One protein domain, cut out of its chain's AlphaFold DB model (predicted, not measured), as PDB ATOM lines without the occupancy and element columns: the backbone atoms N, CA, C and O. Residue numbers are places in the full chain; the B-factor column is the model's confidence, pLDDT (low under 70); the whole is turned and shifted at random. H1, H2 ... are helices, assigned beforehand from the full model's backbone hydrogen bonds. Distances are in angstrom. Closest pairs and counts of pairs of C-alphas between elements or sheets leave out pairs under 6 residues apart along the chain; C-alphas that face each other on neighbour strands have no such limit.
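AT A GLANCE: This is residues 364 to 530 of the 731 residues of an uncharacterized protein of Natronobacterium texcoconense (UniProt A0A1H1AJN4). A long rod of helices is built round H1: toward one end H1, H2, H8 and H9 make an up-and-down bundle, each running against the one before it in the chain, and toward the other lies the hairpin of H6 and H7, with H4 crossing H6. Short H5, whose centre is the nearest of the nine to the mean of the C-alphas, meets H1 end-on with its last residue, Phe 453, closest to Val 374. The all-helix printed part has 167 residues with nine named helices, H1 to H9, and no named strand. It is only just compact, close to loose, with a radius of gyration of the C-alphas of 18.1 A and spans of 62 by 29 by 25 A.

IN THESE COORDINATES: Find C-alpha 370 at (58.366, 16.935, 74.097); from there H1, residues 370 to 391, runs 31.1 A. Next come H2, 396 to 412, 24.3 A; H3, 414 to 421; H4, 432 to 441; H5, 446 to 453; H6, 455 to 467; H7, 476 to 490, 20.8 A; and H8, 498 to 508. H9, 514 to 527, ends at C-alpha 527 (45.843, 15.477, 86.008).

HOW THE PARTS SIT: Start at the hub, H1: its residues 382 to 390 touch residues 396 to 403 of H2 in a hairpin, closest at C-alphas 386 and 396, 5.3 A. H9 touches H1 at C-alphas 517 and 386, 6.5 A. Residues 396 to 400 of H2 touch H8, C-alphas 397 and 502 being closest at 5.5 A. The hairpin H8 and H9 only just touch, with 3 pairs of C-alphas within 8 A, closest at 501 and 516, 5.8 A. Residues 373 to 381 of H1 touch H5, about perpendicular at 79 degrees, with C-alphas 374 and 453 closest at 4.5 A. In the hairpin H6 and H7, residues 478 to 482 of H7 touch H6, closest at C-alphas 461 and 479, 7.2 A. H4 touches H6 at C-alphas 436 and 462, 5.6 A. H3 is close to H7 but not clearly touching, C-alphas 415 and 480 being 7.6 A apart. Every O i to N i+4 pair is within hydrogen-bond range in H1, H2, H3, H4, H6 and H8; H5 has 3 of 4, H7 10 of 11 and H9 8 of 10.

THE WHOLE: Look to Asp 471 and Ser 508 for the two C-alphas farthest apart, 62.0 A. The printed part has no cut, no link is long, and no printed residue is under 70 in pLDDT.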
ATOM      1  N   PRO A 364      57.221  11.104  82.534       92.56
ATOM      2  CA  PRO A 364      56.596  11.205  81.225       92.56
ATOM      3  C   PRO A 364      56.654   9.875  80.471       92.56
ATOM      4  O   PRO A 364      57.672   9.179  80.481       92.56
ATOM      5  N   SER A 365      55.575   9.557  79.751       91.56
ATOM      6  CA  SER A 365      55.512   8.368  78.898       91.56
ATOM      7  C   SER A 365      56.628   8.370  77.846       91.56
ATOM      8  O   SER A 365      56.958   9.396  77.232       91.56
ATOM      9  N   SER A 366      57.176   7.187  77.554       89.25
ATOM     10  CA  SER A 366      58.161   7.007  76.482       89.25
ATOM     11  C   SER A 366      57.622   7.484  75.127       89.25
ATOM     12  O   SER A 366      58.379   8.050  74.334       89.25
ATOM     13  N   ARG A 367      56.302   7.383  74.910       92.56
ATOM     14  CA  ARG A 367      55.596   7.803  73.687       92.56
ATOM     15  C   ARG A 367      55.191   9.281  73.652       92.56
ATOM     16  O   ARG A 367      54.809   9.751  72.589       92.56
ATOM     17  N   ALA A 368      55.314  10.010  74.764       93.81
ATOM     18  CA  ALA A 368      54.924  11.419  74.842       93.81
ATOM     19  C   ALA A 368      55.681  12.302  73.826       93.81
ATOM     20  O   ALA A 368      56.849  12.056  73.495       93.81
ATOM     21  N   SER A 369      55.051  13.371  73.365       95.75
ATOM     22  CA  SER A 369      55.720  14.499  72.717       95.75
ATOM     23  C   SER A 369      56.705  15.189  73.681       95.75
ATOM     24  O   SER A 369      56.851  14.794  74.840       95.75
ATOM     25  N   VAL A 370      57.469  16.175  73.201       95.31
ATOM     26  CA  VAL A 370      58.366  16.935  74.097       95.31
ATOM     27  C   VAL A 370      57.536  17.791  75.040       95.31
ATOM     28  O   VAL A 370      57.844  17.858  76.217       95.31
ATOM     29  N   GLU A 371      56.470  18.378  74.522       96.25
ATOM     30  CA  GLU A 371      55.550  19.275  75.201       96.25
ATOM     31  C   GLU A 371      54.834  18.552  76.344       96.25
ATOM     32  O   GLU A 371      54.934  18.972  77.491       96.25
ATOM     33  N   GLU A 372      54.229  17.393  76.062       96.00
ATOM     34  CA  GLU A 372      53.612  16.539  77.090       96.00
ATOM     35  C   GLU A 372      54.646  16.070  78.126       96.00
ATOM     36  O   GLU A 372      54.355  15.981  79.320       96.00
ATOM     37  N   ALA A 373      55.878  15.769  77.689       96.81
ATOM     38  CA  ALA A 373      56.932  15.350  78.603       96.81
ATOM     39  C   ALA A 373      57.403  16.485  79.525       96.81
ATOM     40  O   ALA A 373      57.693  16.226  80.693       96.81
ATOM     41  N   VAL A 374      57.472  17.715  79.008       97.00
ATOM     42  CA  VAL A 374      57.774  18.938  79.762       97.00
ATOM     43  C   VAL A 374      56.663  19.218  80.763       97.00
ATOM     44  O   VAL A 374      56.959  19.389  81.939       97.00
ATOM     45  N   GLU A 375      55.399  19.194  80.339       96.56
ATOM     46  CA  GLU A 375      54.260  19.406  81.238       96.56
ATOM     47  C   GLU A 375      54.269  18.387  82.385       96.56
ATOM     48  O   GLU A 375      54.223  18.771  83.552       96.56
ATOM     49  N   THR A 376      54.451  17.099  82.074       96.00
ATOM     50  CA  THR A 376      54.550  16.045  83.100       96.00
ATOM     51  C   THR A 376      55.724  16.286  84.057       96.00
ATOM     52  O   THR A 376      55.602  16.050  85.259       96.00
ATOM     53  N   ALA A 377      56.873  16.748  83.549       96.31
ATOM     54  CA  ALA A 377      58.046  17.044  84.369       96.31
ATOM     55  C   ALA A 377      57.799  18.232  85.313       96.31
ATOM     56  O   ALA A 377      58.071  18.108  86.506       96.31
ATOM     57  N   LEU A 378      57.206  19.322  84.817       97.12
ATOM     58  CA  LEU A 378      56.823  20.490  85.617       97.12
ATOM     59  C   LEU A 378      55.823  20.112  86.715       97.12
ATOM     60  O   LEU A 378      56.014  20.475  87.871       97.12
ATOM     61  N   ARG A 379      54.801  19.316  86.379       97.19
ATOM     62  CA  ARG A 379      53.826  18.790  87.347       97.19
ATOM     63  C   ARG A 379      54.461  17.890  88.397       97.19
ATOM     64  O   ARG A 379      54.105  17.957  89.568       97.19
ATOM     65  N   GLY A 380      55.407  17.048  87.987       97.12
ATOM     66  CA  GLY A 380      56.177  16.227  88.914       97.12
ATOM     67  C   GLY A 380      57.003  17.076  89.881       97.12
ATOM     68  O   GLY A 380      56.967  16.827  91.080       97.12
ATOM     69  N   GLN A 381      57.708  18.092  89.380       97.31
ATOM     70  CA  GLN A 381      58.524  18.985  90.208       97.31
ATOM     71  C   GLN A 381      57.678  19.837  91.158       97.31
ATOM     72  O   GLN A 381      58.006  19.901  92.337       97.31
ATOM     73  N   GLU A 382      56.555  20.396  90.697       98.06
ATOM     74  CA  GLU A 382      55.571  21.075  91.554       98.06
ATOM     75  C   GLU A 382      55.214  20.219  92.776       98.06
ATOM     76  O   GLU A 382      55.306  20.679  93.914       98.06
ATOM     77  N   MET A 383      54.880  18.945  92.550       98.31
ATOM     78  CA  MET A 383      54.561  18.035  93.644       98.31
ATOM     79  C   MET A 383      55.757  17.718  94.536       98.31
ATOM     80  O   MET A 383      55.603  17.713  95.751       98.31
ATOM     81  N   LEU A 384      56.941  17.461  93.972       98.31
ATOM     82  CA  LEU A 384      58.134  17.139  94.764       98.31
ATOM     83  C   LEU A 384      58.540  18.299  95.682       98.31
ATOM     84  O   LEU A 384      58.818  18.076  96.856       98.31
ATOM     85  N   TYR A 385      58.540  19.536  95.177       98.44
ATOM     86  CA  TYR A 385      58.840  20.717  95.992       98.44
ATOM     87  C   TYR A 385      57.776  20.957  97.067       98.44
ATOM     88  O   TYR A 385      58.127  21.242  98.210       98.44
ATOM     89  N   ALA A 386      56.494  20.775  96.741       98.62
ATOM     90  CA  ALA A 386      55.422  20.909  97.723       98.62
ATOM     91  C   ALA A 386      55.485  19.845  98.829       98.62
ATOM     92  O   ALA A 386      55.293  20.170  99.997       98.62
ATOM     93  N   LEU A 387      55.777  18.590  98.475       98.62
ATOM     94  CA  LEU A 387      55.926  17.489  99.429       98.62
ATOM     95  C   LEU A 387      57.129  17.700 100.358       98.62
ATOM     96  O   LEU A 387      57.015  17.458 101.552       98.62
ATOM     97  N   ARG A 388      58.253  18.214  99.847       98.50
ATOM     98  CA  ARG A 388      59.423  18.560 100.676       98.50
ATOM     99  C   ARG A 388      59.146  19.721 101.623       98.50
ATOM    100  O   ARG A 388      59.521  19.650 102.783       98.50
ATOM    101  N   ALA A 389      58.479  20.773 101.146       98.50
ATOM    102  CA  ALA A 389      58.093  21.893 102.004       98.50
ATOM    103  C   ALA A 389      57.105  21.448 103.093       98.50
ATOM    104  O   ALA A 389      57.237  21.851 104.242       98.50
ATOM    105  N   PHE A 390      56.169  20.557 102.753       98.56
ATOM    106  CA  PHE A 390      55.311  19.879 103.724       98.56
ATOM    107  C   PHE A 390      56.132  19.095 104.761       98.56
ATOM    108  O   PHE A 390      55.941  19.286 105.954       98.56
ATOM    109  N   ASP A 391      57.107  18.295 104.326       98.19
ATOM    110  CA  ASP A 391      57.967  17.513 105.223       98.19
ATOM    111  C   ASP A 391      58.901  18.352 106.110       98.19
ATOM    112  O   ASP A 391      59.309  17.903 107.178       98.19
ATOM    113  N   ASN A 392      59.205  19.589 105.727       97.50
ATOM    114  CA  ASN A 392      60.042  20.491 106.521       97.50
ATOM    115  C   ASN A 392      59.242  21.523 107.335       97.50
ATOM    116  O   ASN A 392      59.844  22.386 107.971       97.50
ATOM    117  N   ASP A 393      57.905  21.460 107.316       97.56
ATOM    118  CA  ASP A 393      57.015  22.481 107.892       97.56
ATOM    119  C   ASP A 393      57.305  23.907 107.343       97.56
ATOM    120  O   ASP A 393      57.193  24.919 108.044       97.56
ATOM    121  N   GLU A 394      57.697  23.995 106.067       98.38
ATOM    122  CA  GLU A 394      58.063  25.223 105.347       98.38
ATOM    123  C   GLU A 394      56.911  25.749 104.470       98.38
ATOM    124  O   GLU A 394      55.937  25.046 104.181       98.38
ATOM    125  N   SER A 395      56.994  27.017 104.036       98.56
ATOM    126  CA  SER A 395      55.996  27.588 103.117       98.56
ATOM    127  C   SER A 395      56.043  26.851 101.781       98.56
ATOM    128  O   SER A 395      57.041  26.877 101.057       98.56
ATOM    129  N   ILE A 396      54.921  26.221 101.433       98.69
ATOM    130  CA  ILE A 396      54.743  25.551 100.147       98.69
ATOM    131  C   ILE A 396      54.698  26.610  99.045       98.69
ATOM    132  O   ILE A 396      55.239  26.394  97.962       98.69
ATOM    133  N   ALA A 397      54.078  27.766  99.307       98.50
ATOM    134  CA  ALA A 397      54.031  28.845  98.330       98.50
ATOM    135  C   ALA A 397      55.431  29.374  97.980       98.50
ATOM    136  O   ALA A 397      55.752  29.468  96.794       98.50
ATOM    137  N   ASP A 398      56.263  29.672  98.982       98.50
ATOM    138  CA  ASP A 398      57.624  30.171  98.761       98.50
ATOM    139  C   ASP A 398      58.480  29.123  98.038       98.50
ATOM    140  O   ASP A 398      59.124  29.443  97.039       98.50
ATOM    141  N   ALA A 399      58.397  27.847  98.440       98.44
ATOM    142  CA  ALA A 399      59.112  26.759  97.771       98.44
ATOM    143  C   ALA A 399      58.748  26.638  96.278       98.44
ATOM    144  O   ALA A 399      59.625  26.457  95.430       98.44
ATOM    145  N   LEU A 400      57.460  26.771  95.934       98.50
ATOM    146  CA  LEU A 400      56.995  26.740  94.544       98.50
ATOM    147  C   LEU A 400      57.430  27.977  93.748       98.50
ATOM    148  O   LEU A 400      57.766  27.852  92.567       98.50
ATOM    149  N   ILE A 401      57.430  29.159  94.371       98.38
ATOM    150  CA  ILE A 401      57.900  30.407  93.753       98.38
ATOM    151  C   ILE A 401      59.393  30.309  93.445       98.38
ATOM    152  O   ILE A 401      59.801  30.567  92.311       98.38
ATOM    153  N   ASP A 402      60.196  29.899  94.423       98.06
ATOM    154  CA  ASP A 402      61.646  29.785  94.292       98.06
ATOM    155  C   ASP A 402      62.030  28.743  93.237       98.06
ATOM    156  O   ASP A 402      62.884  28.992  92.375       98.06
ATOM    157  N   TRP A 403      61.358  27.588  93.241       97.31
ATOM    158  CA  TRP A 403      61.538  26.572  92.209       97.31
ATOM    159  C   TRP A 403      61.189  27.099  90.811       97.31
ATOM    160  O   TRP A 403      61.996  26.951  89.886       97.31
ATOM    161  N   HIS A 404      60.026  27.736  90.640       97.75
ATOM    162  CA  HIS A 404      59.593  28.250  89.338       97.75
ATOM    163  C   HIS A 404      60.546  29.323  88.809       97.75
ATOM    164  O   HIS A 404      60.975  29.244  87.658       97.75
ATOM    165  N   GLN A 405      60.979  30.261  89.659       97.31
ATOM    166  CA  GLN A 405      61.993  31.257  89.300       97.31
ATOM    167  C   GLN A 405      63.308  30.596  88.872       97.31
ATOM    168  O   GLN A 405      63.908  30.974  87.865       97.31
ATOM    169  N   SER A 406      63.743  29.567  89.598       96.50
ATOM    170  CA  SER A 406      64.916  28.771  89.241       96.50
ATOM    171  C   SER A 406      64.754  28.074  87.878       96.50
ATOM    172  O   SER A 406      65.709  28.031  87.095       96.50
ATOM    173  N   ALA A 407      63.559  27.574  87.544       97.06
ATOM    174  CA  ALA A 407      63.258  26.998  86.233       97.06
ATOM    175  C   ALA A 407      63.280  28.053  85.110       97.06
ATOM    176  O   ALA A 407      63.884  27.797  84.068       97.06
ATOM    177  N   VAL A 408      62.733  29.254  85.343       97.25
ATOM    178  CA  VAL A 408      62.814  30.400  84.412       97.25
ATOM    179  C   VAL A 408      64.263  30.742  84.098       97.25
ATOM    180  O   VAL A 408      64.665  30.739  82.934       97.25
ATOM    181  N   VAL A 409      65.084  30.935  85.132       97.25
ATOM    182  CA  VAL A 409      66.514  31.229  84.969       97.25
ATOM    183  C   VAL A 409      67.220  30.116  84.185       97.25
ATOM    184  O   VAL A 409      68.051  30.407  83.323       97.25
ATOM    185  N   SER A 410      66.865  28.853  84.435       96.50
ATOM    186  CA  SER A 410      67.441  27.697  83.733       96.50
ATOM    187  C   SER A 410      67.060  27.627  82.250       96.50
ATOM    188  O   SER A 410      67.794  27.036  81.471       96.50
ATOM    189  N   LEU A 411      65.921  28.180  81.828       96.81
ATOM    190  CA  LEU A 411      65.534  28.194  80.412       96.81
ATOM    191  C   LEU A 411      66.051  29.445  79.692       96.81
ATOM    192  O   LEU A 411      66.532  29.356  78.563       96.81
ATOM    193  N   ASP A 412      66.013  30.605  80.351       97.19
ATOM    194  CA  ASP A 412      66.460  31.879  79.776       97.19
ATOM    195  C   ASP A 412      67.962  31.909  79.487       97.19
ATOM    196  O   ASP A 412      68.396  32.517  78.509       97.19
ATOM    197  N   ASN A 413      68.762  31.208  80.292       97.75
ATOM    198  CA  ASN A 413      70.206  31.115  80.078       97.75
ATOM    199  C   ASN A 413      70.610  30.011  79.090       97.75
ATOM    200  O   ASN A 413      71.791  29.908  78.763       97.75
ATOM    201  N   LEU A 414      69.676  29.184  78.610       98.06
ATOM    202  CA  LEU A 414      70.006  28.045  77.753       98.06
ATOM    203  C   LEU A 414      70.420  28.478  76.343       98.06
ATOM    204  O   LEU A 414      71.418  27.994  75.817       98.06
ATOM    205  N   GLU A 415      69.672  29.391  75.719       97.94
ATOM    206  CA  GLU A 415      70.003  29.870  74.372       97.94
ATOM    207  C   GLU A 415      71.355  30.611  74.341       97.94
ATOM    208  O   GLU A 415      72.181  30.251  73.499       97.94
ATOM    209  N   PRO A 416      71.641  31.581  75.242       98.06
ATOM    210  CA  PRO A 416      72.961  32.209  75.318       98.06
ATOM    211  C   PRO A 416      74.088  31.190  75.488       98.06
ATOM    212  O   PRO A 416      75.057  31.236  74.734       98.06
ATOM    213  N   TYR A 417      73.916  30.233  76.405       98.31
ATOM    214  CA  TYR A 417      74.886  29.170  76.641       98.31
ATOM    215  C   TYR A 417      75.151  28.347  75.373       98.31
ATOM    216  O   TYR A 417      76.294  28.201  74.954       98.31
ATOM    217  N   LEU A 418      74.103  27.869  74.696       97.81
ATOM    218  CA  LEU A 418      74.265  27.085  73.470       97.81
ATOM    219  C   LEU A 418      74.905  27.900  72.343       97.81
ATOM    220  O   LEU A 418      75.649  27.344  71.546       97.81
ATOM    221  N   ARG A 419      74.639  29.207  72.237       96.81
ATOM    222  CA  ARG A 419      75.299  30.053  71.224       96.81
ATOM    223  C   ARG A 419      76.799  30.175  71.453       96.81
ATOM    224  O   ARG A 419      77.528  30.308  70.474       96.81
ATOM    225  N   GLU A 420      77.218  30.169  72.711       97.00
ATOM    226  CA  GLU A 420      78.615  30.304  73.107       97.00
ATOM    227  C   GLU A 420      79.360  28.964  73.054       97.00
ATOM    228  O   GLU A 420      80.447  28.917  72.491       97.00
ATOM    229  N   HIS A 421      78.747  27.879  73.542       96.69
ATOM    230  CA  HIS A 421      79.452  26.637  73.880       96.69
ATOM    231  C   HIS A 421      79.173  25.438  72.966       96.69
ATOM    232  O   HIS A 421      79.856  24.426  73.075       96.69
ATOM    233  N   ARG A 422      78.195  25.495  72.049       94.50
ATOM    234  CA  ARG A 422      77.814  24.347  71.182       94.50
ATOM    235  C   ARG A 422      78.939  23.760  70.318       94.50
ATOM    236  O   ARG A 422      78.760  22.682  69.771       94.50
ATOM    237  N   HIS A 423      80.042  24.488  70.154       95.81
ATOM    238  CA  HIS A 423      81.217  24.099  69.366       95.81
ATOM    239  C   HIS A 423      82.481  23.951  70.225       95.81
ATOM    240  O   HIS A 423      83.575  23.877  69.675       95.81
ATOM    241  N   ASP A 424      82.346  23.929  71.553       95.69
ATOM    242  CA  ASP A 424      83.462  23.641  72.455       95.69
ATOM    243  C   ASP A 424      83.914  22.182  72.291       95.69
ATOM    244  O   ASP A 424      83.079  21.279  72.216       95.69
ATOM    245  N   ASP A 425      85.230  21.942  72.332       93.88
ATOM    246  CA  ASP A 425      85.853  20.615  72.148       93.88
ATOM    247  C   ASP A 425      85.247  19.524  73.048       93.88
ATOM    248  O   ASP A 425      85.213  18.351  72.689       93.88
ATOM    249  N   ARG A 426      84.723  19.896  74.221       93.94
ATOM    250  CA  ARG A 426      84.067  18.962  75.147       93.94
ATOM    251  C   ARG A 426      82.842  18.271  74.548       93.94
ATOM    252  O   ARG A 426      82.524  17.165  74.959       93.94
ATOM    253  N   TYR A 427      82.156  18.906  73.597       94.25
ATOM    254  CA  TYR A 427      80.977  18.351  72.937       94.25
ATOM    255  C   TYR A 427      81.318  17.487  71.718       94.25
ATOM    256  O   TYR A 427      80.428  16.788  71.221       94.25
ATOM    257  N   ASP A 428      82.587  17.457  71.292       91.69
ATOM    258  CA  ASP A 428      83.109  16.535  70.278       91.69
ATOM    259  C   ASP A 428      83.301  15.129  70.871       91.69
ATOM    260  O   ASP A 428      84.406  14.612  71.034       91.69
ATOM    261  N   GLN A 429      82.183  14.514  71.260       92.19
ATOM    262  CA  GLN A 429      82.150  13.169  71.823       92.19
ATOM    263  C   GLN A 429      81.433  12.212  70.884       92.19
ATOM    264  O   GLN A 429      80.359  12.485  70.344       92.19
ATOM    265  N   SER A 430      81.982  11.007  70.769       90.38
ATOM    266  CA  SER A 430      81.350   9.944  69.988       90.38
ATOM    267  C   SER A 430      80.082   9.397  70.668       90.38
ATOM    268  O   SER A 430      79.064   9.126  70.011       90.38
ATOM    269  N   LEU A 431      80.103   9.266  71.998       93.19
ATOM    270  CA  LEU A 431      79.005   8.691  72.767       93.19
ATOM    271  C   LEU A 431      78.008   9.772  73.187       93.19
ATOM    272  O   LEU A 431      78.354  10.835  73.687       93.19
ATOM    273  N   LEU A 432      76.713   9.471  73.038       94.75
ATOM    274  CA  LEU A 432      75.652  10.384  73.483       94.75
ATOM    275  C   LEU A 432      75.633  10.558  75.009       94.75
ATOM    276  O   LEU A 432      75.106  11.554  75.494       94.75
ATOM    277  N   ARG A 433      76.129   9.569  75.760       94.62
ATOM    278  CA  ARG A 433      76.232   9.638  77.219       94.62
ATOM    279  C   ARG A 433      77.199  10.746  77.629       94.62
ATOM    280  O   ARG A 433      76.798  11.600  78.402       94.62
ATOM    281  N   ASP A 434      78.373  10.785  77.020       95.06
ATOM    282  CA  ASP A 434      79.421  11.753  77.346       95.06
ATOM    283  C   ASP A 434      78.959  13.179  77.007       95.06
ATOM    284  O   ASP A 434      79.034  14.069  77.842       95.06
ATOM    285  N   VAL A 435      78.291  13.383  75.858       96.31
ATOM    286  CA  VAL A 435      77.645  14.679  75.541       96.31
ATOM    287  C   VAL A 435      76.592  15.082  76.581       96.31
ATOM    288  O   VAL A 435      76.420  16.264  76.877       96.31
ATOM    289  N   LYS A 436      75.833  14.120  77.125       96.50
ATOM    290  CA  LYS A 436      74.859  14.407  78.190       96.50
ATOM    291  C   LYS A 436      75.543  14.757  79.506       96.50
ATOM    292  O   LYS A 436      74.965  15.565  80.225       96.50
ATOM    293  N   GLU A 437      76.681  14.144  79.817       95.69
ATOM    294  CA  GLU A 437      77.468  14.437  81.018       95.69
ATOM    295  C   GLU A 437      78.085  15.835  80.926       95.69
ATOM    296  O   GLU A 437      77.925  16.640  81.837       95.69
ATOM    297  N   GLU A 438      78.659  16.193  79.777       96.50
ATOM    298  CA  GLU A 438      79.177  17.544  79.530       96.50
ATOM    299  C   GLU A 438      78.064  18.594  79.599       96.50
ATOM    300  O   GLU A 438      78.199  19.603  80.284       96.50
ATOM    301  N   LEU A 439      76.899  18.337  78.989       96.44
ATOM    302  CA  LEU A 439      75.755  19.247  79.110       96.44
ATOM    303  C   LEU A 439      75.221  19.327  80.548       96.44
ATOM    304  O   LEU A 439      74.664  20.348  80.945       96.44
ATOM    305  N   ARG A 440      75.322  18.242  81.320       95.38
ATOM    306  CA  ARG A 440      74.894  18.200  82.721       95.38
ATOM    307  C   ARG A 440      75.830  19.024  83.608       95.38
ATOM    308  O   ARG A 440      75.321  19.738  84.469       95.38
ATOM    309  N   SER A 441      77.139  18.913  83.397       94.62
ATOM    310  CA  SER A 441      78.179  19.473  84.265       94.62
ATOM    311  C   SER A 441      78.636  20.878  83.861       94.62
ATOM    312  O   SER A 441      78.850  21.717  84.735       94.62
ATOM    313  N   ASP A 442      78.752  21.172  82.564       96.69
ATOM    314  CA  ASP A 442      79.244  22.465  82.076       96.69
ATOM    315  C   ASP A 442      78.153  23.535  82.055       96.69
ATOM    316  O   ASP A 442      78.386  24.694  82.410       96.69
ATOM    317  N   TYR A 443      76.924  23.153  81.696       97.06
ATOM    318  CA  TYR A 443      75.813  24.070  81.852       97.06
ATOM    319  C   TYR A 443      75.442  24.169  83.330       97.06
ATOM    320  O   TYR A 443      74.958  23.206  83.920       97.06
ATOM    321  N   ALA A 444      75.567  25.362  83.917       96.12
ATOM    322  CA  ALA A 444      75.281  25.607  85.338       96.12
ATOM    323  C   ALA A 444      73.874  25.159  85.798       96.12
ATOM    324  O   ALA A 444      73.632  24.989  86.992       96.12
ATOM    325  N   TYR A 445      72.937  24.969  84.860       96.25
ATOM    326  CA  TYR A 445      71.582  24.481  85.117       96.25
ATOM    327  C   TYR A 445      71.279  23.133  84.425       96.25
ATOM    328  O   TYR A 445      70.115  22.779  84.230       96.25
ATOM    329  N   GLY A 446      72.300  22.350  84.061       94.62
ATOM    330  CA  GLY A 446      72.189  21.096  83.304       94.62
ATOM    331  C   GLY A 446      71.313  20.026  83.966       94.62
ATOM    332  O   GLY A 446      70.463  19.416  83.302       94.62
ATOM    333  N   SER A 447      71.433  19.839  85.284       94.31
ATOM    334  CA  SER A 447      70.544  18.952  86.061       94.31
ATOM    335  C   SER A 447      69.100  19.472  86.082       94.31
ATOM    336  O   SER A 447      68.150  18.715  85.866       94.31
ATOM    337  N   LYS A 448      68.922  20.793  86.221       95.75
ATOM    338  CA  LYS A 448      67.601  21.447  86.226       95.75
ATOM    339  C   LYS A 448      66.881  21.330  84.888       95.75
ATOM    340  O   LYS A 448      65.663  21.181  84.883       95.75
ATOM    341  N   LEU A 449      67.600  21.325  83.761       94.50
ATOM    342  CA  LEU A 449      66.980  21.102  82.450       94.50
ATOM    343  C   LEU A 449      66.255  19.760  82.385       94.50
ATOM    344  O   LEU A 449      65.150  19.672  81.854       94.50
ATOM    345  N   ARG A 450      66.866  18.703  82.927       94.62
ATOM    346  CA  ARG A 450      66.237  17.383  82.963       94.62
ATOM    347  C   ARG A 450      65.088  17.343  83.961       94.62
ATOM    348  O   ARG A 450      64.034  16.811  83.614       94.62
ATOM    349  N   ALA A 451      65.305  17.872  85.164       95.06
ATOM    350  CA  ALA A 451      64.320  17.854  86.240       95.06
ATOM    351  C   ALA A 451      63.039  18.611  85.853       95.06
ATOM    352  O   ALA A 451      61.949  18.054  85.949       95.06
ATOM    353  N   ASN A 452      63.184  19.838  85.339       96.00
ATOM    354  CA  ASN A 452      62.069  20.737  85.037       96.00
ATOM    355  C   ASN A 452      61.473  20.510  83.646       96.00
ATOM    356  O   ASN A 452      60.262  20.591  83.480       96.00
ATOM    357  N   PHE A 453      62.303  20.218  82.637       96.75
ATOM    358  CA  PHE A 453      61.873  20.186  81.230       96.75
ATOM    359  C   PHE A 453      61.969  18.799  80.588       96.75
ATOM    360  O   PHE A 453      61.829  18.663  79.375       96.75
ATOM    361  N   SER A 454      62.131  17.747  81.395       96.00
ATOM    362  CA  SER A 454      62.225  16.331  81.019       96.00
ATOM    363  C   SER A 454      63.579  15.860  80.472       96.00
ATOM    364  O   SER A 454      64.274  16.523  79.698       96.00
ATOM    365  N   GLY A 455      63.903  14.596  80.765       94.12
ATOM    366  CA  GLY A 455      65.039  13.903  80.147       94.12
ATOM    367  C   GLY A 455      64.910  13.736  78.628       94.12
ATOM    368  O   GLY A 455      65.922  13.617  77.936       94.12
ATOM    369  N   LYS A 456      63.685  13.779  78.079       95.75
ATOM    370  CA  LYS A 456      63.439  13.725  76.629       95.75
ATOM    371  C   LYS A 456      63.922  15.000  75.938       95.75
ATOM    372  O   LYS A 456      64.560  14.898  74.891       95.75
ATOM    373  N   PHE A 457      63.670  16.168  76.526       96.75
ATOM    374  CA  PHE A 457      64.172  17.450  76.030       96.75
ATOM    375  C   PHE A 457      65.699  17.523  76.109       96.75
ATOM    376  O   PHE A 457      66.347  17.663  75.070       96.75
ATOM    377  N   ARG A 458      66.289  17.307  77.298       96.00
ATOM    378  CA  ARG A 458      67.757  17.323  77.464       96.00
ATOM    379  C   ARG A 458      68.441  16.304  76.548       96.00
ATOM    380  O   ARG A 458      69.457  16.591  75.926       96.00
ATOM    381  N   GLY A 459      67.844  15.122  76.387       96.31
ATOM    382  CA  GLY A 459      68.339  14.098  75.471       96.31
ATOM    383  C   GLY A 459      68.271  14.490  73.991       96.31
ATOM    384  O   GLY A 459      69.106  14.027  73.216       96.31
ATOM    385  N   ARG A 460      67.311  15.325  73.571       97.12
ATOM    386  CA  ARG A 460      67.264  15.874  72.205       97.12
ATOM    387  C   ARG A 460      68.294  16.982  72.002       97.12
ATOM    388  O   ARG A 460      68.933  16.975  70.957       97.12
ATOM    389  N   LEU A 461      68.514  17.842  72.999       97.56
ATOM    390  CA  LEU A 461      69.602  18.829  72.974       97.56
ATOM    391  C   LEU A 461      70.963  18.150  72.815       97.56
ATOM    392  O   LEU A 461      71.700  18.480  71.894       97.56
ATOM    393  N   ALA A 462      71.247  17.125  73.622       97.31
ATOM    394  CA  ALA A 462      72.490  16.361  73.512       97.31
ATOM    395  C   ALA A 462      72.661  15.699  72.130       97.31
ATOM    396  O   ALA A 462      73.766  15.612  71.606       97.31
ATOM    397  N   LYS A 463      71.572  15.255  71.486       97.19
ATOM    398  CA  LYS A 463      71.640  14.713  70.115       97.19
ATOM    399  C   LYS A 463      71.970  15.778  69.069       97.19
ATOM    400  O   LYS A 463      72.618  15.431  68.085       97.19
ATOM    401  N   LEU A 464      71.493  17.011  69.255       97.06
ATOM    402  CA  LEU A 464      71.846  18.134  68.389       97.06
ATOM    403  C   LEU A 464      73.315  18.506  68.586       97.06
ATOM    404  O   LEU A 464      74.036  18.496  67.598       97.06
ATOM    405  N   LEU A 465      73.762  18.689  69.836       97.00
ATOM    406  CA  LEU A 465      75.160  18.991  70.177       97.00
ATOM    407  C   LEU A 465      76.123  17.971  69.567       97.00
ATOM    408  O   LEU A 465      77.029  18.340  68.839       97.00
ATOM    409  N   ARG A 466      75.842  16.673  69.730       95.94
ATOM    410  CA  ARG A 466      76.666  15.601  69.147       95.94
ATOM    411  C   ARG A 466      76.753  15.634  67.613       95.94
ATOM    412  O   ARG A 466      77.660  15.059  67.029       95.94
ATOM    413  N   LYS A 467      75.742  16.184  66.936       94.50
ATOM    414  CA  LYS A 467      75.695  16.280  65.465       94.50
ATOM    415  C   LYS A 467      76.332  17.587  64.966       94.50
ATOM    416  O   LYS A 467      76.594  17.707  63.772       94.50
ATOM    417  N   ASP A 468      76.491  18.572  65.840       93.56
ATOM    418  CA  ASP A 468      76.823  19.947  65.495       93.56
ATOM    419  C   ASP A 468      78.330  20.157  65.447       93.56
ATOM    420  O   ASP A 468      78.976  20.474  66.438       93.56
ATOM    421  N   ASP A 469      78.870  19.967  64.252       88.75
ATOM    422  CA  ASP A 469      80.294  20.046  63.965       88.75
ATOM    423  C   ASP A 469      80.688  21.458  63.469       88.75
ATOM    424  O   ASP A 469      79.965  22.027  62.649       88.75
ATOM    425  N   PRO A 470      81.815  22.052  63.904       88.88
ATOM    426  CA  PRO A 470      82.221  23.391  63.463       88.88
ATOM    427  C   PRO A 470      82.461  23.516  61.947       88.88
ATOM    428  O   PRO A 470      82.214  24.586  61.378       88.88
ATOM    429  N   ASP A 471      82.912  22.445  61.284       90.81
ATOM    430  CA  ASP A 471      83.151  22.419  59.836       90.81
ATOM    431  C   ASP A 471      81.848  22.191  59.040       90.81
ATOM    432  O   ASP A 471      81.721  22.639  57.894       90.81
ATOM    433  N   ASN A 472      80.850  21.543  59.649       90.25
ATOM    434  CA  ASN A 472      79.510  21.328  59.103       90.25
ATOM    435  C   ASN A 472      78.400  21.587  60.150       90.25
ATOM    436  O   ASN A 472      77.731  20.646  60.598       90.25
ATOM    437  N   PRO A 473      78.160  22.861  60.517       93.19
ATOM    438  CA  PRO A 473      77.343  23.198  61.676       93.19
ATOM    439  C   PRO A 473      75.860  22.936  61.447       93.19
ATOM    440  O   PRO A 473      75.290  23.253  60.397       93.19
ATOM    441  N   VAL A 474      75.196  22.442  62.490       95.12
ATOM    442  CA  VAL A 474      73.735  22.358  62.537       95.12
ATOM    443  C   VAL A 474      73.169  23.788  62.563       95.12
ATOM    444  O   VAL A 474      73.647  24.637  63.325       95.12
ATOM    445  N   PRO A 475      72.156  24.127  61.747       96.88
ATOM    446  CA  PRO A 475      71.526  25.438  61.819       96.88
ATOM    447  C   PRO A 475      70.995  25.713  63.229       96.88
ATOM    448  O   PRO A 475      70.264  24.899  63.787       96.88
ATOM    449  N   PHE A 476      71.300  26.887  63.795       97.25
ATOM    450  CA  PHE A 476      70.845  27.217  65.155       97.25
ATOM    451  C   PHE A 476      69.312  27.212  65.287       97.25
ATOM    452  O   PHE A 476      68.789  27.011  66.376       97.25
ATOM    453  N   SER A 477      68.583  27.376  64.178       97.06
ATOM    454  CA  SER A 477      67.129  27.214  64.152       97.06
ATOM    455  C   SER A 477      66.670  25.842  64.650       97.06
ATOM    456  O   SER A 477      65.620  25.778  65.262       97.06
ATOM    457  N   GLU A 478      67.448  24.764  64.480       97.56
ATOM    458  CA  GLU A 478      67.075  23.445  65.024       97.56
ATOM    459  C   GLU A 478      67.089  23.426  66.566       97.56
ATOM    460  O   GLU A 478      66.239  22.786  67.186       97.56
ATOM    461  N   TYR A 479      68.022  24.151  67.197       97.88
ATOM    462  CA  TYR A 479      68.029  24.341  68.652       97.88
ATOM    463  C   TYR A 479      66.896  25.262  69.089       97.88
ATOM    464  O   TYR A 479      66.193  24.947  70.047       97.88
ATOM    465  N   GLN A 480      66.706  26.372  68.367       98.00
ATOM    466  CA  GLN A 480      65.641  27.330  68.648       98.00
ATOM    467  C   GLN A 480      64.270  26.655  68.596       98.00
ATOM    468  O   GLN A 480      63.511  26.784  69.544       98.00
ATOM    469  N   ASP A 481      63.995  25.846  67.570       97.69
ATOM    470  CA  ASP A 481      62.740  25.104  67.437       97.69
ATOM    471  C   ASP A 481      62.490  24.194  68.651       97.69
ATOM    472  O   ASP A 481      61.355  24.030  69.095       97.69
ATOM    473  N   LEU A 482      63.538  23.581  69.213       97.12
ATOM    474  CA  LEU A 482      63.404  22.733  70.396       97.12
ATOM    475  C   LEU A 482      63.163  23.553  71.674       97.12
ATOM    476  O   LEU A 482      62.349  23.140  72.498       97.12
ATOM    477  N   ILE A 483      63.839  24.695  71.831       97.88
ATOM    478  CA  ILE A 483      63.644  25.626  72.956       97.88
ATOM    479  C   ILE A 483      62.242  26.245  72.897       97.88
ATOM    480  O   ILE A 483      61.541  26.268  73.905       97.88
ATOM    481  N   ASP A 484      61.792  26.670  71.716       97.50
ATOM    482  CA  ASP A 484      60.490  27.301  71.493       97.50
ATOM    483  C   ASP A 484      59.332  26.348  71.813       97.50
ATOM    484  O   ASP A 484      58.305  26.767  72.345       97.50
ATOM    485  N   ARG A 485      59.503  25.042  71.571       96.88
ATOM    486  CA  ARG A 485      58.536  24.017  72.001       96.88
ATOM    487  C   ARG A 485      58.401  23.941  73.519       96.88
ATOM    488  O   ARG A 485      57.290  23.778  74.014       96.88
ATOM    489  N   VAL A 486      59.507  24.064  74.255       97.19
ATOM    490  CA  VAL A 486      59.473  24.119  75.726       97.19
ATOM    491  C   VAL A 486      58.832  25.423  76.190       97.19
ATOM    492  O   VAL A 486      57.936  25.380  77.027       97.19
ATOM    493  N   ARG A 487      59.216  26.562  75.601       96.81
ATOM    494  CA  ARG A 487      58.632  27.882  75.896       96.81
ATOM    495  C   ARG A 487      57.129  27.938  75.635       96.81
ATOM    496  O   ARG A 487      56.398  28.491  76.441       96.81
ATOM    497  N   THR A 488      56.650  27.275  74.580       95.44
ATOM    498  CA  THR A 488      55.210  27.161  74.275       95.44
ATOM    499  C   THR A 488      54.420  26.543  75.432       95.44
ATOM    500  O   THR A 488      53.261  26.889  75.631       95.44
ATOM    501  N   VAL A 489      55.035  25.630  76.188       95.44
ATOM    502  CA  VAL A 489      54.424  25.047  77.388       95.44
ATOM    503  C   VAL A 489      54.691  25.919  78.613       95.44
ATOM    504  O   VAL A 489      53.778  26.142  79.396       95.44
ATOM    505  N   PHE A 490      55.927  26.389  78.792       96.56
ATOM    506  CA  PHE A 490      56.406  26.944  80.058       96.56
ATOM    507  C   PHE A 490      56.173  28.450  80.246       96.56
ATOM    508  O   PHE A 490      55.965  28.870  81.380       96.56
ATOM    509  N   ASP A 491      56.180  29.264  79.185       92.62
ATOM    510  CA  ASP A 491      56.088  30.731  79.310       92.62
ATOM    511  C   ASP A 491      54.754  31.172  79.947       92.62
ATOM    512  O   ASP A 491      54.716  32.134  80.714       92.62
ATOM    513  N   ASP A 492      53.676  30.426  79.682       87.50
ATOM    514  CA  ASP A 492      52.350  30.628  80.283       87.50
ATOM    515  C   ASP A 492      52.092  29.697  81.489       87.50
ATOM    516  O   ASP A 492      50.992  29.686  82.053       87.50
ATOM    517  N   TRP A 493      53.086  28.902  81.900       93.81
ATOM    518  CA  TRP A 493      52.966  27.960  83.011       93.81
ATOM    519  C   TRP A 493      53.318  28.620  84.343       93.81
ATOM    520  O   TRP A 493      54.353  29.272  84.494       93.81
ATOM    521  N   SER A 494      52.488  28.381  85.354       93.06
ATOM    522  CA  SER A 494      52.755  28.759  86.740       93.06
ATOM    523  C   SER A 494      52.380  27.623  87.689       93.06
ATOM    524  O   SER A 494      51.516  26.807  87.340       93.06
ATOM    525  N   PRO A 495      52.991  27.569  88.893       95.62
ATOM    526  CA  PRO A 495      52.583  26.616  89.909       95.62
ATOM    527  C   PRO A 495      51.088  26.745  90.168       95.62
ATOM    528  O   PRO A 495      50.539  27.817  90.452       95.62
ATOM    529  N   THR A 496      50.404  25.631  90.021       94.44
ATOM    530  CA  THR A 496      48.979  25.541  90.220       94.44
ATOM    531  C   THR A 496      48.629  25.738  91.672       94.44
ATOM    532  O   THR A 496      49.386  25.433  92.585       94.44
ATOM    533  N   LYS A 497      47.449  26.322  91.893       96.00
ATOM    534  CA  LYS A 497      46.907  26.568  93.235       96.00
ATOM    535  C   LYS A 497      47.780  27.465  94.124       96.00
ATOM    536  O   LYS A 497      47.375  27.706  95.255       96.00
ATOM    537  N   LEU A 498      48.859  28.055  93.603       96.75
ATOM    538  CA  LEU A 498      49.768  28.930  94.340       96.75
ATOM    539  C   LEU A 498      49.021  30.036  95.093       96.75
ATOM    540  O   LEU A 498      49.132  30.126  96.307       96.75
ATOM    541  N   GLU A 499      48.165  30.804  94.410       96.50
ATOM    542  CA  GLU A 499      47.375  31.851  95.073       96.50
ATOM    543  C   GLU A 499      46.465  31.321  96.190       96.50
ATOM    544  O   GLU A 499      46.181  32.035  97.151       96.50
ATOM    545  N   GLU A 500      45.919  30.113  96.029       97.00
ATOM    546  CA  GLU A 500      45.049  29.505  97.035       97.00
ATOM    547  C   GLU A 500      45.861  29.100  98.269       97.00
ATOM    548  O   GLU A 500      45.415  29.343  99.391       97.00
ATOM    549  N   ILE A 501      47.057  28.547  98.063       97.25
ATOM    550  CA  ILE A 501      47.991  28.151  99.121       97.25
ATOM    551  C   ILE A 501      48.516  29.384  99.855       97.25
ATOM    552  O   ILE A 501      48.359  29.451 101.071       97.25
ATOM    553  N   SER A 502      49.005  30.405  99.141       97.06
ATOM    554  CA  SER A 502      49.484  31.654  99.753       97.06
ATOM    555  C   SER A 502      48.406  32.301 100.626       97.06
ATOM    556  O   SER A 502      48.663  32.665 101.767       97.06
ATOM    557  N   LYS A 503      47.153  32.366 100.150       97.19
ATOM    558  CA  LYS A 503      46.032  32.905 100.947       97.19
ATOM    559  C   LYS A 503      45.733  32.067 102.193       97.19
ATOM    560  O   LYS A 503      45.226  32.610 103.176       97.19
ATOM    561  N   ARG A 504      45.964  30.751 102.153       96.19
ATOM    562  CA  ARG A 504      45.794  29.869 103.318       96.19
ATOM    563  C   ARG A 504      46.907  30.094 104.327       96.19
ATOM    564  O   ARG A 504      46.576  30.325 105.483       96.19
ATOM    565  N   GLU A 505      48.160  30.101 103.884       97.50
ATOM    566  CA  GLU A 505      49.340  30.396 104.706       97.50
ATOM    567  C   GLU A 505      49.238  31.777 105.372       97.50
ATOM    568  O   GLU A 505      49.352  31.886 106.590       97.50
ATOM    569  N   GLU A 506      48.891  32.827 104.617       96.56
ATOM    570  CA  GLU A 506      48.679  34.182 105.155       96.56
ATOM    571  C   GLU A 506      47.573  34.234 106.220       96.56
ATOM    572  O   GLU A 506      47.629  35.027 107.164       96.56
ATOM    573  N   ARG A 507      46.526  33.417 106.055       96.00
ATOM    574  CA  ARG A 507      45.367  33.408 106.948       96.00
ATOM    575  C   ARG A 507      45.607  32.586 108.212       96.00
ATOM    576  O   ARG A 507      45.108  32.990 109.264       96.00
ATOM    577  N   SER A 508      46.252  31.425 108.108       95.50
ATOM    578  CA  SER A 508      46.529  30.551 109.254       95.50
ATOM    579  C   SER A 508      47.761  31.004 110.034       95.50
ATOM    580  O   SER A 508      47.760  30.912 111.258       95.50
ATOM    581  N   GLY A 509      48.784  31.525 109.347       94.75
ATOM    582  CA  GLY A 509      50.122  31.720 109.906       94.75
ATOM    583  C   GLY A 509      50.895  30.410 110.112       94.75
ATOM    584  O   GLY A 509      51.926  30.423 110.781       94.75
ATOM    585  N   GLU A 510      50.387  29.301 109.574       96.19
ATOM    586  CA  GLU A 510      50.980  27.960 109.624       96.19
ATOM    587  C   GLU A 510      51.423  27.546 108.216       96.19
ATOM    588  O   GLU A 510      50.751  27.878 107.234       96.19
ATOM    589  N   TYR A 511      52.519  26.798 108.129       97.56
ATOM    590  CA  TYR A 511      53.134  26.349 106.880       97.56
ATOM    591  C   TYR A 511      53.246  24.823 106.850       97.56
ATOM    592  O   TYR A 511      53.096  24.184 107.890       97.56
ATOM    593  N   GLY A 512      53.459  24.249 105.663       96.00
ATOM    594  CA  GLY A 512      53.626  22.807 105.492       96.00
ATOM    595  C   GLY A 512      52.470  21.964 106.036       96.00
ATOM    596  O   GLY A 512      52.684  20.860 106.512       96.00
ATOM    597  N   THR A 513      51.229  22.458 106.007       97.88
ATOM    598  CA  THR A 513      50.088  21.731 106.596       97.88
ATOM    599  C   THR A 513      49.431  20.764 105.606       97.88
ATOM    600  O   THR A 513      49.407  21.012 104.394       97.88
ATOM    601  N   PHE A 514      48.782  19.710 106.124       98.06
ATOM    602  CA  PHE A 514      48.002  18.762 105.314       98.06
ATOM    603  C   PHE A 514      46.997  19.485 104.403       98.06
ATOM    604  O   PHE A 514      46.927  19.221 103.206       98.06
ATOM    605  N   ASP A 515      46.247  20.450 104.944       96.69
ATOM    606  CA  ASP A 515      45.215  21.180 104.198       96.69
ATOM    607  C   ASP A 515      45.775  22.032 103.046       96.69
ATOM    608  O   ASP A 515      45.019  22.377 102.133       96.69
ATOM    609  N   GLN A 516      47.059  22.402 103.087       97.75
ATOM    610  CA  GLN A 516      47.744  23.122 102.011       97.75
ATOM    611  C   GLN A 516      48.224  22.147 100.929       97.75
ATOM    612  O   GLN A 516      47.842  22.301  99.766       97.75
ATOM    613  N   VAL A 517      48.991  21.114 101.300       98.31
ATOM    614  CA  VAL A 517      49.543  20.142 100.338       98.31
ATOM    615  C   VAL A 517      48.445  19.309  99.668       98.31
ATOM    616  O   VAL A 517      48.525  19.008  98.477       98.31
ATOM    617  N   TRP A 518      47.360  19.003 100.386       98.38
ATOM    618  CA  TRP A 518      46.261  18.177  99.885       98.38
ATOM    619  C   TRP A 518      45.587  18.767  98.637       98.38
ATOM    620  O   TRP A 518      45.180  18.030  97.742       98.38
ATOM    621  N   ILE A 519      45.523  20.097  98.522       97.31
ATOM    622  CA  ILE A 519      44.962  20.781  97.344       97.31
ATOM    623  C   ILE A 519      45.778  20.460  96.089       97.31
ATOM    624  O   ILE A 519      45.206  20.238  95.018       97.31
ATOM    625  N   LEU A 520      47.108  20.442  96.225       98.12
ATOM    626  CA  LEU A 520      48.024  20.109  95.139       98.12
ATOM    627  C   LEU A 520      47.926  18.633  94.793       98.12
ATOM    628  O   LEU A 520      47.763  18.308  93.625       98.12
ATOM    629  N   VAL A 521      47.909  17.752  95.798       98.31
ATOM    630  CA  VAL A 521      47.755  16.303  95.596       98.31
ATOM    631  C   VAL A 521      46.474  15.988  94.826       98.31
ATOM    632  O   VAL A 521      46.517  15.244  93.850       98.31
ATOM    633  N   GLN A 522      45.341  16.593  95.198       97.94
ATOM    634  CA  GLN A 522      44.080  16.412  94.474       97.94
ATOM    635  C   GLN A 522      44.149  16.940  93.039       97.94
ATOM    636  O   GLN A 522      43.618  16.308  92.126       97.94
ATOM    637  N   ASN A 523      44.783  18.099  92.826       97.69
ATOM    638  CA  ASN A 523      44.937  18.655  91.485       97.69
ATOM    639  C   ASN A 523      45.841  17.788  90.603       97.69
ATOM    640  O   ASN A 523      45.509  17.555  89.443       97.69
ATOM    641  N   TYR A 524      46.946  17.307  91.164       98.00
ATOM    642  CA  TYR A 524      47.910  16.458  90.490       98.00
ATOM    643  C   TYR A 524      47.315  15.098  90.147       98.00
ATOM    644  O   TYR A 524      47.370  14.699  88.989       98.00
ATOM    645  N   ALA A 525      46.679  14.422  91.112       97.50
ATOM    646  CA  ALA A 525      46.054  13.119  90.894       97.50
ATOM    647  C   ALA A 525      45.006  13.173  89.774       97.50
ATOM    648  O   ALA A 525      45.007  12.305  88.912       97.50
ATOM    649  N   ALA A 526      44.189  14.230  89.720       97.06
ATOM    650  CA  ALA A 526      43.231  14.434  88.632       97.06
ATOM    651  C   ALA A 526      43.890  14.688  87.265       97.06
ATOM    652  O   ALA A 526      43.300  14.406  86.226       97.06
ATOM    653  N   HIS A 527      45.101  15.247  87.245       94.88
ATOM    654  CA  HIS A 527      45.843  15.477  86.008       94.88
ATOM    655  C   HIS A 527      46.511  14.201  85.482       94.88
ATOM    656  O   HIS A 527      46.555  14.000  84.272       94.88
ATOM    657  N   VAL A 528      47.027  13.347  86.373       95.00
ATOM    658  CA  VAL A 528      47.721  12.101  85.998       95.00
ATOM    659  C   VAL A 528      46.830  10.855  86.038       95.00
ATOM    660  O   VAL A 528      47.349   9.750  85.904       95.00
ATOM    661  N   GLU A 529      45.517  11.034  86.207       95.12
ATOM    662  CA  GLU A 529      44.507   9.963  86.272       95.12
ATOM    663  C   GLU A 529      44.734   8.970  87.438       95.12
ATOM    664  O   GLU A 529      44.486   7.769  87.325       95.12
ATOM    665  N   ASP A 530      45.216   9.477  88.579       95.06
ATOM    666  CA  ASP A 530      45.488   8.721  89.811       95.06
ATOM    667  C   ASP A 530      44.432   8.962  90.909       95.06
ATOM    668  O   ASP A 530      44.692   8.708  92.089       95.06
TER     669      ASP A 530